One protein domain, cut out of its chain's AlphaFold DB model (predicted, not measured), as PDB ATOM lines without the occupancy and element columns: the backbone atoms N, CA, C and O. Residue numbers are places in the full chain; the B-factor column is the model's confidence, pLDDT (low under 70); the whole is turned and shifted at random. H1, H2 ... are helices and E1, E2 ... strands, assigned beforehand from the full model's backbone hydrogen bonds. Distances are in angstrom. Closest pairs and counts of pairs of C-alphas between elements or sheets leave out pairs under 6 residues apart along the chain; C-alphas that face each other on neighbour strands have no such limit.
ATOM      1  N   ALA A   2      -1.313  28.258  87.210       94.88
ATOM      2  CA  ALA A   2      -2.388  28.917  87.970       94.88
ATOM      3  C   ALA A   2      -2.202  30.439  88.145       94.88
ATOM      4  O   ALA A   2      -3.116  31.195  87.846       94.88
ATOM      5  N   TYR A   3      -0.989  30.887  88.497       93.75
ATOM      6  CA  TYR A   3      -0.665  32.314  88.628       93.75
ATOM      7  C   TYR A   3      -0.992  33.150  87.380       93.75
ATOM      8  O   TYR A   3      -1.488  34.265  87.488       93.75
ATOM      9  N   CYS A   4      -0.679  32.641  86.185       95.81
ATOM     10  CA  CYS A   4      -0.911  33.391  84.953       95.81
ATOM     11  C   CYS A   4      -2.401  33.491  84.645       95.81
ATOM     12  O   CYS A   4      -2.854  34.542  84.219       95.81
ATOM     13  N   TYR A   5      -3.166  32.432  84.916       97.44
ATOM     14  CA  TYR A   5      -4.617  32.460  84.754       97.44
ATOM     15  C   TYR A   5      -5.317  33.390  85.748       97.44
ATOM     16  O   TYR A   5      -6.347  33.956  85.405       97.44
ATOM     17  N   SER A   6      -4.759  33.583  86.946       95.62
ATOM     18  CA  SER A   6      -5.289  34.534  87.930       95.62
ATOM     19  C   SER A   6      -4.832  35.980  87.709       95.62
ATOM     20  O   SER A   6      -5.256  36.866  88.446       95.62
ATOM     21  N   ALA A   7      -3.924  36.237  86.763       94.12
ATOM     22  CA  ALA A   7      -3.418  37.581  86.512       94.12
ATOM     23  C   ALA A   7      -4.467  38.438  85.775       94.12
ATOM     24  O   ALA A   7      -5.197  37.903  84.944       94.12
ATOM     25  N   PRO A   8      -4.491  39.771  85.977       94.12
ATOM     26  CA  PRO A   8      -5.421  40.664  85.274       94.12
ATOM     27  C   PRO A   8      -5.337  40.573  83.743       94.12
ATOM     28  O   PRO A   8      -6.333  40.758  83.054       94.12
ATOM     29  N   HIS A   9      -4.149  40.266  83.212       95.25
ATOM     30  CA  HIS A   9      -3.930  40.030  81.788       95.25
ATOM     31  C   HIS A   9      -3.147  38.719  81.579       95.25
ATOM     32  O   HIS A   9      -1.909  38.735  81.514       95.25
ATOM     33  N   PRO A  10      -3.837  37.561  81.498       96.12
ATOM     34  CA  PRO A  10      -3.187  36.252  81.469       96.12
ATOM     35  C   PRO A  10      -2.179  36.077  80.335       96.12
ATOM     36  O   PRO A  10      -1.090  35.555  80.562       96.12
ATOM     37  N   ALA A  11      -2.499  36.571  79.134       96.06
ATOM     38  CA  ALA A  11      -1.615  36.480  77.972       96.06
ATOM     39  C   ALA A  11      -0.277  37.205  78.209       96.06
ATOM     40  O   ALA A  11       0.782  36.628  77.966       96.06
ATOM     41  N   ALA A  12      -0.311  38.419  78.777       96.50
ATOM     42  CA  ALA A  12       0.914  39.145  79.134       96.50
ATOM     43  C   ALA A  12       1.689  38.414  80.235       96.50
ATOM     44  O   ALA A  12       2.906  38.290  80.140       96.50
ATOM     45  N   SER A  13       0.996  37.860  81.236       96.38
ATOM     46  CA  SER A  13       1.644  37.088  82.304       96.38
ATOM     47  C   SER A  13       2.383  35.856  81.769       96.38
ATOM     48  O   SER A  13       3.512  35.577  82.181       96.38
ATOM     49  N   PHE A  14       1.774  35.127  80.828       97.25
ATOM     50  CA  PHE A  14       2.430  34.010  80.151       97.25
ATOM     51  C   PHE A  14       3.621  34.477  79.311       97.25
ATOM     52  O   PHE A  14       4.693  33.881  79.420       97.25
ATOM     53  N   ALA A  15       3.466  35.556  78.538       97.56
ATOM     54  CA  ALA A  15       4.542  36.122  77.728       97.56
ATOM     55  C   ALA A  15       5.743  36.555  78.586       97.56
ATOM     56  O   ALA A  15       6.877  36.202  78.269       97.56
ATOM     57  N   GLY A  16       5.513  37.225  79.719       97.69
ATOM     58  CA  GLY A  16       6.575  37.627  80.643       97.69
ATOM     59  C   GLY A  16       7.312  36.444  81.263       97.69
ATOM     60  O   GLY A  16       8.538  36.439  81.330       97.69
ATOM     61  N   ILE A  49      12.853  25.032  83.893       98.00
ATOM     62  CA  ILE A  49      13.208  26.399  84.303       98.00
ATOM     63  C   ILE A  49      11.960  27.056  84.892       98.00
ATOM     64  O   ILE A  49      11.192  27.687  84.172       98.00
ATOM     65  N   GLU A  50      11.677  26.888  86.173       98.12
ATOM     66  CA  GLU A  50      10.470  27.446  86.777       98.12
ATOM     67  C   GLU A  50      10.670  28.906  87.197       98.12
ATOM     68  O   GLU A  50      11.656  29.264  87.829       98.12
ATOM     69  N   ILE A  51       9.698  29.752  86.849       98.06
ATOM     70  CA  ILE A  51       9.615  31.131  87.331       98.06
ATOM     71  C   ILE A  51       8.509  31.171  88.372       98.06
ATOM     72  O   ILE A  51       7.380  30.781  88.063       98.06
ATOM     73  N   PHE A  52       8.794  31.658  89.572       95.44
ATOM     74  CA  PHE A  52       7.817  31.813  90.650       95.44
ATOM     75  C   PHE A  52       7.924  33.202  91.281       95.44
ATOM     76  O   PHE A  52       8.913  33.899  91.079       95.44
ATOM     77  N   MET A  53       6.882  33.627  91.998       94.25
ATOM     78  CA  MET A  53       6.900  34.901  92.719       94.25
ATOM     79  C   MET A  53       7.215  34.623  94.182       94.25
ATOM     80  O   MET A  53       6.610  33.732  94.781       94.25
ATOM     81  N   THR A  54       8.149  35.371  94.753       93.81
ATOM     82  CA  THR A  54       8.419  35.337  96.190       93.81
ATOM     83  C   THR A  54       7.303  36.040  96.964       93.81
ATOM     84  O   THR A  54       6.459  36.729  96.388       93.81
ATOM     85  N   ALA A  55       7.332  35.931  98.296       92.31
ATOM     86  CA  ALA A  55       6.411  36.655  99.174       92.31
ATOM     87  C   ALA A  55       6.491  38.187  99.011       92.31
ATOM     88  O   ALA A  55       5.503  38.877  99.232       92.31
ATOM     89  N   SER A  56       7.644  38.721  98.586       93.62
ATOM     90  CA  SER A  56       7.805  40.148  98.283       93.62
ATOM     91  C   SER A  56       7.249  40.553  96.914       93.62
ATOM     92  O   SER A  56       7.285  41.730  96.568       93.62
ATOM     93  N   GLY A  57       6.769  39.600  96.113       90.81
ATOM     94  CA  GLY A  57       6.315  39.848  94.747       90.81
ATOM     95  C   GLY A  57       7.449  39.978  93.729       90.81
ATOM     96  O   GLY A  57       7.188  40.344  92.586       90.81
ATOM     97  N   ALA A  58       8.695  39.663  94.094       94.88
ATOM     98  CA  ALA A  58       9.800  39.597  93.140       94.88
ATOM     99  C   ALA A  58       9.794  38.245  92.400       94.88
ATOM    100  O   ALA A  58       9.537  37.209  93.023       94.88
ATOM    101  N   PRO A  59      10.076  38.201  91.085       97.25
ATOM    102  CA  PRO A  59      10.221  36.936  90.380       97.25
ATOM    103  C   PRO A  59      11.530  36.240  90.783       97.25
ATOM    104  O   PRO A  59      12.547  36.873  91.058       97.25
ATOM    105  N   SER A  60      11.509  34.914  90.833       97.56
ATOM    106  CA  SER A  60      12.657  34.063  91.148       97.56
ATOM    107  C   SER A  60      12.678  32.833  90.251       97.56
ATOM    108  O   SER A  60      11.659  32.464  89.661       97.56
ATOM    109  N   VAL A  61      13.862  32.229  90.124       98.25
ATOM    110  CA  VAL A  61      14.123  31.097  89.231       98.25
ATOM    111  C   VAL A  61      14.396  29.851  90.061       98.25
ATOM    112  O   VAL A  61      15.239  29.876  90.954       98.25
ATOM    113  N   LEU A  62      13.716  28.756  89.737       98.06
ATOM    114  CA  LEU A  62      14.036  27.419  90.218       98.06
ATOM    115  C   LEU A  62      14.437  26.560  89.019       98.06
ATOM    116  O   LEU A  62      13.661  26.386  88.081       98.06
ATOM    117  N   LEU A  63      15.659  26.034  89.047       98.31
ATOM    118  CA  LEU A  63      16.140  25.097  88.037       98.31
ATOM    119  C   LEU A  63      15.988  23.664  88.536       98.31
ATOM    120  O   LEU A  63      16.269  23.357  89.692       98.31
ATOM    121  N   SER A  64      15.595  22.779  87.632       98.25
ATOM    122  CA  SER A  64      15.549  21.332  87.843       98.25
ATOM    123  C   SER A  64      16.142  20.615  86.628       98.25
ATOM    124  O   SER A  64      16.528  21.266  85.657       98.25
ATOM    125  N   GLY A  65      16.264  19.288  86.694       96.75
ATOM    126  CA  GLY A  65      16.655  18.461  85.551       96.75
ATOM    127  C   GLY A  65      17.935  18.925  84.851       96.75
ATOM    128  O   GLY A  65      18.962  19.158  85.494       96.75
ATOM    129  N   TYR A  66      17.883  19.044  83.526       96.25
ATOM    130  CA  TYR A  66      19.062  19.351  82.716       96.25
ATOM    131  C   TYR A  66      19.574  20.798  82.869       96.25
ATOM    132  O   TYR A  66      20.782  20.963  83.035       96.25
ATOM    133  N   PRO A  67      18.727  21.848  82.902       97.19
ATOM    134  CA  PRO A  67      19.184  23.204  83.204       97.19
ATOM    135  C   PRO A  67      19.956  23.322  84.518       97.19
ATOM    136  O   PRO A  67      20.956  24.033  84.564       97.19
ATOM    137  N   LEU A  68      19.542  22.601  85.567       97.69
ATOM    138  CA  LEU A  68      20.272  22.584  86.836       97.69
ATOM    139  C   LEU A  68      21.649  21.914  86.698       97.69
ATOM    140  O   LEU A  68      22.630  22.410  87.247       97.69
ATOM    141  N   GLN A  69      21.743  20.816  85.941       96.75
ATOM    142  CA  GLN A  69      23.023  20.151  85.661       96.75
ATOM    143  C   GLN A  69      23.989  21.086  84.927       96.75
ATOM    144  O   GLN A  69      25.152  21.185  85.310       96.75
ATOM    145  N   VAL A  70      23.498  21.800  83.909       96.12
ATOM    146  CA  VAL A  70      24.279  22.800  83.172       96.12
ATOM    147  C   VAL A  70      24.735  23.920  84.106       96.12
ATOM    148  O   VAL A  70      25.926  24.214  84.156       96.12
ATOM    149  N   PHE A  71      23.814  24.496  84.881       97.00
ATOM    150  CA  PHE A  71      24.095  25.578  85.822       97.00
ATOM    151  C   PHE A  71      25.206  25.214  86.820       97.00
ATOM    152  O   PHE A  71      26.177  25.958  86.959       97.00
ATOM    153  N   ASN A  72      25.110  24.035  87.441       96.44
ATOM    154  CA  ASN A  72      26.101  23.553  88.405       96.44
ATOM    155  C   ASN A  72      27.450  23.239  87.746       96.44
ATOM    156  O   ASN A  72      28.497  23.586  88.286       96.44
ATOM    157  N   ARG A  73      27.442  22.600  86.568       95.44
ATOM    158  CA  ARG A  73      28.666  22.260  85.826       95.44
ATOM    159  C   ARG A  73      29.452  23.505  85.412       95.44
ATOM    160  O   ARG A  73      30.675  23.453  85.372       95.44
ATOM    161  N   LEU A  74      28.757  24.605  85.119       95.38
ATOM    162  CA  LEU A  74      29.370  25.895  84.790       95.38
ATOM    163  C   LEU A  74      29.831  26.694  86.024       95.38
ATOM    164  O   LEU A  74      30.319  27.809  85.865       95.38
ATOM    165  N   GLY A  75      29.683  26.161  87.244       95.62
ATOM    166  CA  GLY A  75      30.128  26.833  88.472       95.62
ATOM    167  C   GLY A  75      29.317  28.084  88.830       95.62
ATOM    168  O   GLY A  75      29.799  28.962  89.550       95.62
ATOM    169  N   LEU A  76      28.092  28.199  88.312       96.81
ATOM    170  CA  LEU A  76      27.201  29.302  88.647       96.81
ATOM    171  C   LEU A  76      26.569  29.077  90.026       96.81
ATOM    172  O   LEU A  76      26.306  27.950  90.439       96.81
ATOM    173  N   SER A  77      26.312  30.169  90.741       96.06
ATOM    174  CA  SER A  77      25.849  30.142  92.133       96.06
ATOM    175  C   SER A  77      24.511  30.833  92.343       96.06
ATOM    176  O   SER A  77      23.748  30.470  93.239       96.06
ATOM    177  N   LYS A  78      24.203  31.839  91.516       95.94
ATOM    178  CA  LYS A  78      23.000  32.652  91.675       95.94
ATOM    179  C   LYS A  78      22.412  33.078  90.339       95.94
ATOM    180  O   LYS A  78      23.135  33.507  89.442       95.94
ATOM    181  N   LEU A  79      21.082  33.042  90.271       97.44
ATOM    182  CA  LEU A  79      20.282  33.658  89.218       97.44
ATOM    183  C   LEU A  79      19.382  34.734  89.812       97.44
ATOM    184  O   LEU A  79      18.653  34.486  90.772       97.44
ATOM    185  N   SER A  80      19.405  35.909  89.199       97.25
ATOM    186  CA  SER A  80      18.427  36.971  89.428       97.25
ATOM    187  C   SER A  80      17.660  37.202  88.136       97.25
ATOM    188  O   SER A  80      18.255  37.162  87.062       97.25
ATOM    189  N   VAL A  81      16.357  37.465  88.224       98.38
ATOM    190  CA  VAL A  81      15.521  37.750  87.055       98.38
ATOM    191  C   VAL A  81      14.597  38.929  87.336       98.38
ATOM    192  O   VAL A  81      14.158  39.121  88.468       98.38
ATOM    193  N   SER A  82      14.296  39.715  86.311       98.25
ATOM    194  CA  SER A  82      13.267  40.755  86.330       98.25
ATOM    195  C   SER A  82      12.345  40.591  85.125       98.25
ATOM    196  O   SER A  82      12.750  40.063  84.087       98.25
ATOM    197  N   ILE A  83      11.088  41.013  85.271       97.94
ATOM    198  CA  ILE A  83      10.065  40.945  84.223       97.94
ATOM    199  C   ILE A  83       9.389  42.310  84.143       97.94
ATOM    200  O   ILE A  83       8.981  42.853  85.169       97.94
ATOM    201  N   SER A  84       9.243  42.838  82.932       96.56
ATOM    202  CA  SER A  84       8.469  44.046  82.654       96.56
ATOM    203  C   SER A  84       7.515  43.806  81.487       96.56
ATOM    204  O   SER A  84       7.799  43.011  80.588       96.56
ATOM    205  N   HIS A  85       6.377  44.493  81.514       94.00
ATOM    206  CA  HIS A  85       5.342  44.428  80.486       94.00
ATOM    207  C   HIS A  85       5.015  45.851  80.038       94.00
ATOM    208  O   HIS A  85       4.910  46.749  80.875       94.00
ATOM    209  N   SER A  86       4.844  46.057  78.737       92.25
ATOM    210  CA  SER A  86       4.426  47.340  78.174       92.25
ATOM    211  C   SER A  86       3.632  47.104  76.898       92.25
ATOM    212  O   SER A  86       4.182  46.578  75.932       92.25
ATOM    213  N   GLY A  87       2.350  47.484  76.907       89.94
ATOM    214  CA  GLY A  87       1.435  47.260  75.786       89.94
ATOM    215  C   GLY A  87       1.495  45.812  75.297       89.94
ATOM    216  O   GLY A  87       1.199  44.883  76.050       89.94
ATOM    217  N   ASP A  88       1.962  45.644  74.063       93.31
ATOM    218  CA  ASP A  88       2.039  44.358  73.365       93.31
ATOM    219  C   ASP A  88       3.328  43.564  73.638       93.31
ATOM    220  O   ASP A  88       3.520  42.474  73.098       93.31
ATOM    221  N   PHE A  89       4.230  44.083  74.478       95.38
ATOM    222  CA  PHE A  89       5.548  43.498  74.708       95.38
ATOM    223  C   PHE A  89       5.741  43.042  76.152       95.38
ATOM    224  O   PHE A  89       5.328  43.693  77.115       95.38
ATOM    225  N   ALA A  90       6.471  41.938  76.297       97.31
ATOM    226  CA  ALA A  90       7.040  41.503  77.560       97.31
ATOM    227  C   ALA A  90       8.555  41.370  77.402       97.31
ATOM    228  O   ALA A  90       9.045  40.785  76.435       97.31
ATOM    229  N   VAL A  91       9.296  41.908  78.365       97.62
ATOM    230  CA  VAL A  91      10.755  41.826  78.413       97.62
ATOM    231  C   VAL A  91      11.180  41.224  79.738       97.62
ATOM    232  O   VAL A  91      10.513  41.368  80.767       97.62
ATOM    233  N   SER A  92      12.294  40.507  79.725       98.44
ATOM    234  CA  SER A  92      12.903  39.991  80.941       98.44
ATOM    235  C   SER A  92      14.412  40.067  80.847       98.44
ATOM    236  O   SER A  92      14.989  39.881  79.776       98.44
ATOM    237  N   GLN A  93      15.038  40.330  81.985       98.19
ATOM    238  CA  GLN A  93      16.483  40.332  82.131       98.19
ATOM    239  C   GLN A  93      16.850  39.293  83.180       98.19
ATOM    240  O   GLN A  93      16.223  39.240  84.236       98.19
ATOM    241  N   ALA A  94      17.868  38.486  82.893       98.56
ATOM    242  CA  ALA A  94      18.445  37.561  83.852       98.56
ATOM    243  C   ALA A  94      19.937  37.851  84.030       98.56
ATOM    244  O   ALA A  94      20.624  38.207  83.074       98.56
ATOM    245  N   VAL A  95      20.421  37.686  85.257       97.94
ATOM    246  CA  VAL A  95      21.836  37.797  85.622       97.94
ATOM    247  C   VAL A  95      22.249  36.488  86.274       97.94
ATOM    248  O   VAL A  95      21.631  36.071  87.255       97.94
ATOM    249  N   ALA A  96      23.283  35.854  85.722       97.31
ATOM    250  CA  ALA A  96      23.915  34.664  86.273       97.31
ATOM    251  C   ALA A  96      25.263  35.057  86.889       97.31
ATOM    252  O   ALA A  96      26.083  35.681  86.220       97.31
ATOM    253  N   ASN A  97      25.477  34.710  88.157       95.50
ATOM    254  CA  ASN A  97      26.721  34.996  88.872       95.50
ATOM    255  C   ASN A  97      27.432  33.696  89.246       95.50
ATOM    256  O   ASN A  97      26.783  32.710  89.603       95.50
ATOM    257  N   PHE A  98      28.762  33.729  89.223       93.00
ATOM    258  CA  PHE A  98      29.618  32.679  89.772       93.00
ATOM    259  C   PHE A  98      29.633  32.731  91.303       93.00
ATOM    260  O   PHE A  98      29.171  33.698  91.916       93.00
ATOM    261  N   GLN A  99      30.109  31.670  91.949       78.56
ATOM    262  CA  GLN A  99      30.457  31.736  93.370       78.56
ATOM    263  C   GLN A  99      31.567  32.783  93.548       78.56
ATOM    264  O   GLN A  99      32.556  32.757  92.822       78.56
ATOM    265  N   GLN A 100      31.369  33.741  94.456       63.34
ATOM    266  CA  GLN A 100      32.477  34.560  94.942       63.34
ATOM    267  C   GLN A 100      33.269  33.691  95.921       63.34
ATOM    268  O   GLN A 100      32.653  33.060  96.784       63.34
ATOM    269  N   GLU A 101      34.585  33.618  95.722       54.41
ATOM    270  CA  GLU A 101      35.525  33.060  96.704       54.41
ATOM    271  C   GLU A 101      35.488  33.848  98.020       54.41
ATOM    272  O   GLU A 101      35.312  35.090  97.966       54.41
TER     273      GLU A 101
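What this domain is: This is residues 2 to 16 and 49 to 101 of the 101 residues of the protein "ACPS domain-containing protein" of Phytophthora parasitica (UniProt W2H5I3). A long two-stranded hairpin, E3 and E4, runs along most of the model's length, and the other parts sit in a loose row along one side of it. The short hairpin E1 and E2 is near its middle, H2 with H1 near its turn, and H3 near its other end. The printed part has 68 residues with three named helices and four named strands in the order H1 H2 E1 E2 H3 E3 E4; both two-stranded sheets are antiparallel, and the class is mixed, helices and strands. The whole is loose, with a radius of gyration of the C-alphas of 14.0 A, and elongated, spanning 42 by 23 by 21 A.

How they stand to each other: E3, residues 76 to 86, and E4, residues 89 to 98, form an antiparallel hairpin at 166 degrees; N 82 and O 93 are 2.9 A apart, within hydrogen-bond range. E1, residues 49 to 53, and E2, residues 59 to 63, form another at 149 degrees, with N 50 and O 62 at 2.8 A. The closest C-alphas of E2 and E3 are Ser 60 and Val 81, 6.2 A apart. H2, residues 10 to 16, comes closest to E4 at the C-alphas of Gly 16 and Ala 90, 5.0 A. H1, residues 2 to 5, and H2 touch only at the corner, closest at C-alphas Cys 4 and Pro 10, 5.1 A. H3, residues 65 to 73, is apart from E4; its closest C-alphas with E1 are Pro 67 and Ile 49, 6.9 A. In H2 and H3 every O i to N i+4 pair is within hydrogen-bond range; H1 is too short for one.

Where its parts are: H1 begins at C-alpha 2, (-2.388, 28.917, 87.970). E3 measures 30.9 A, E4 30.4 A and H3 12.6 A. E4 ends at C-alpha 98, (29.618, 32.679, 89.772).

The domain as a whole: Residues 17 to 48 are not printed, and C-alphas 16 and 49 are 13.5 A apart across the cut. The links printed whole are tight. Mean pLDDT of the printed part is 94.8; residues 100 to 101 are under 70.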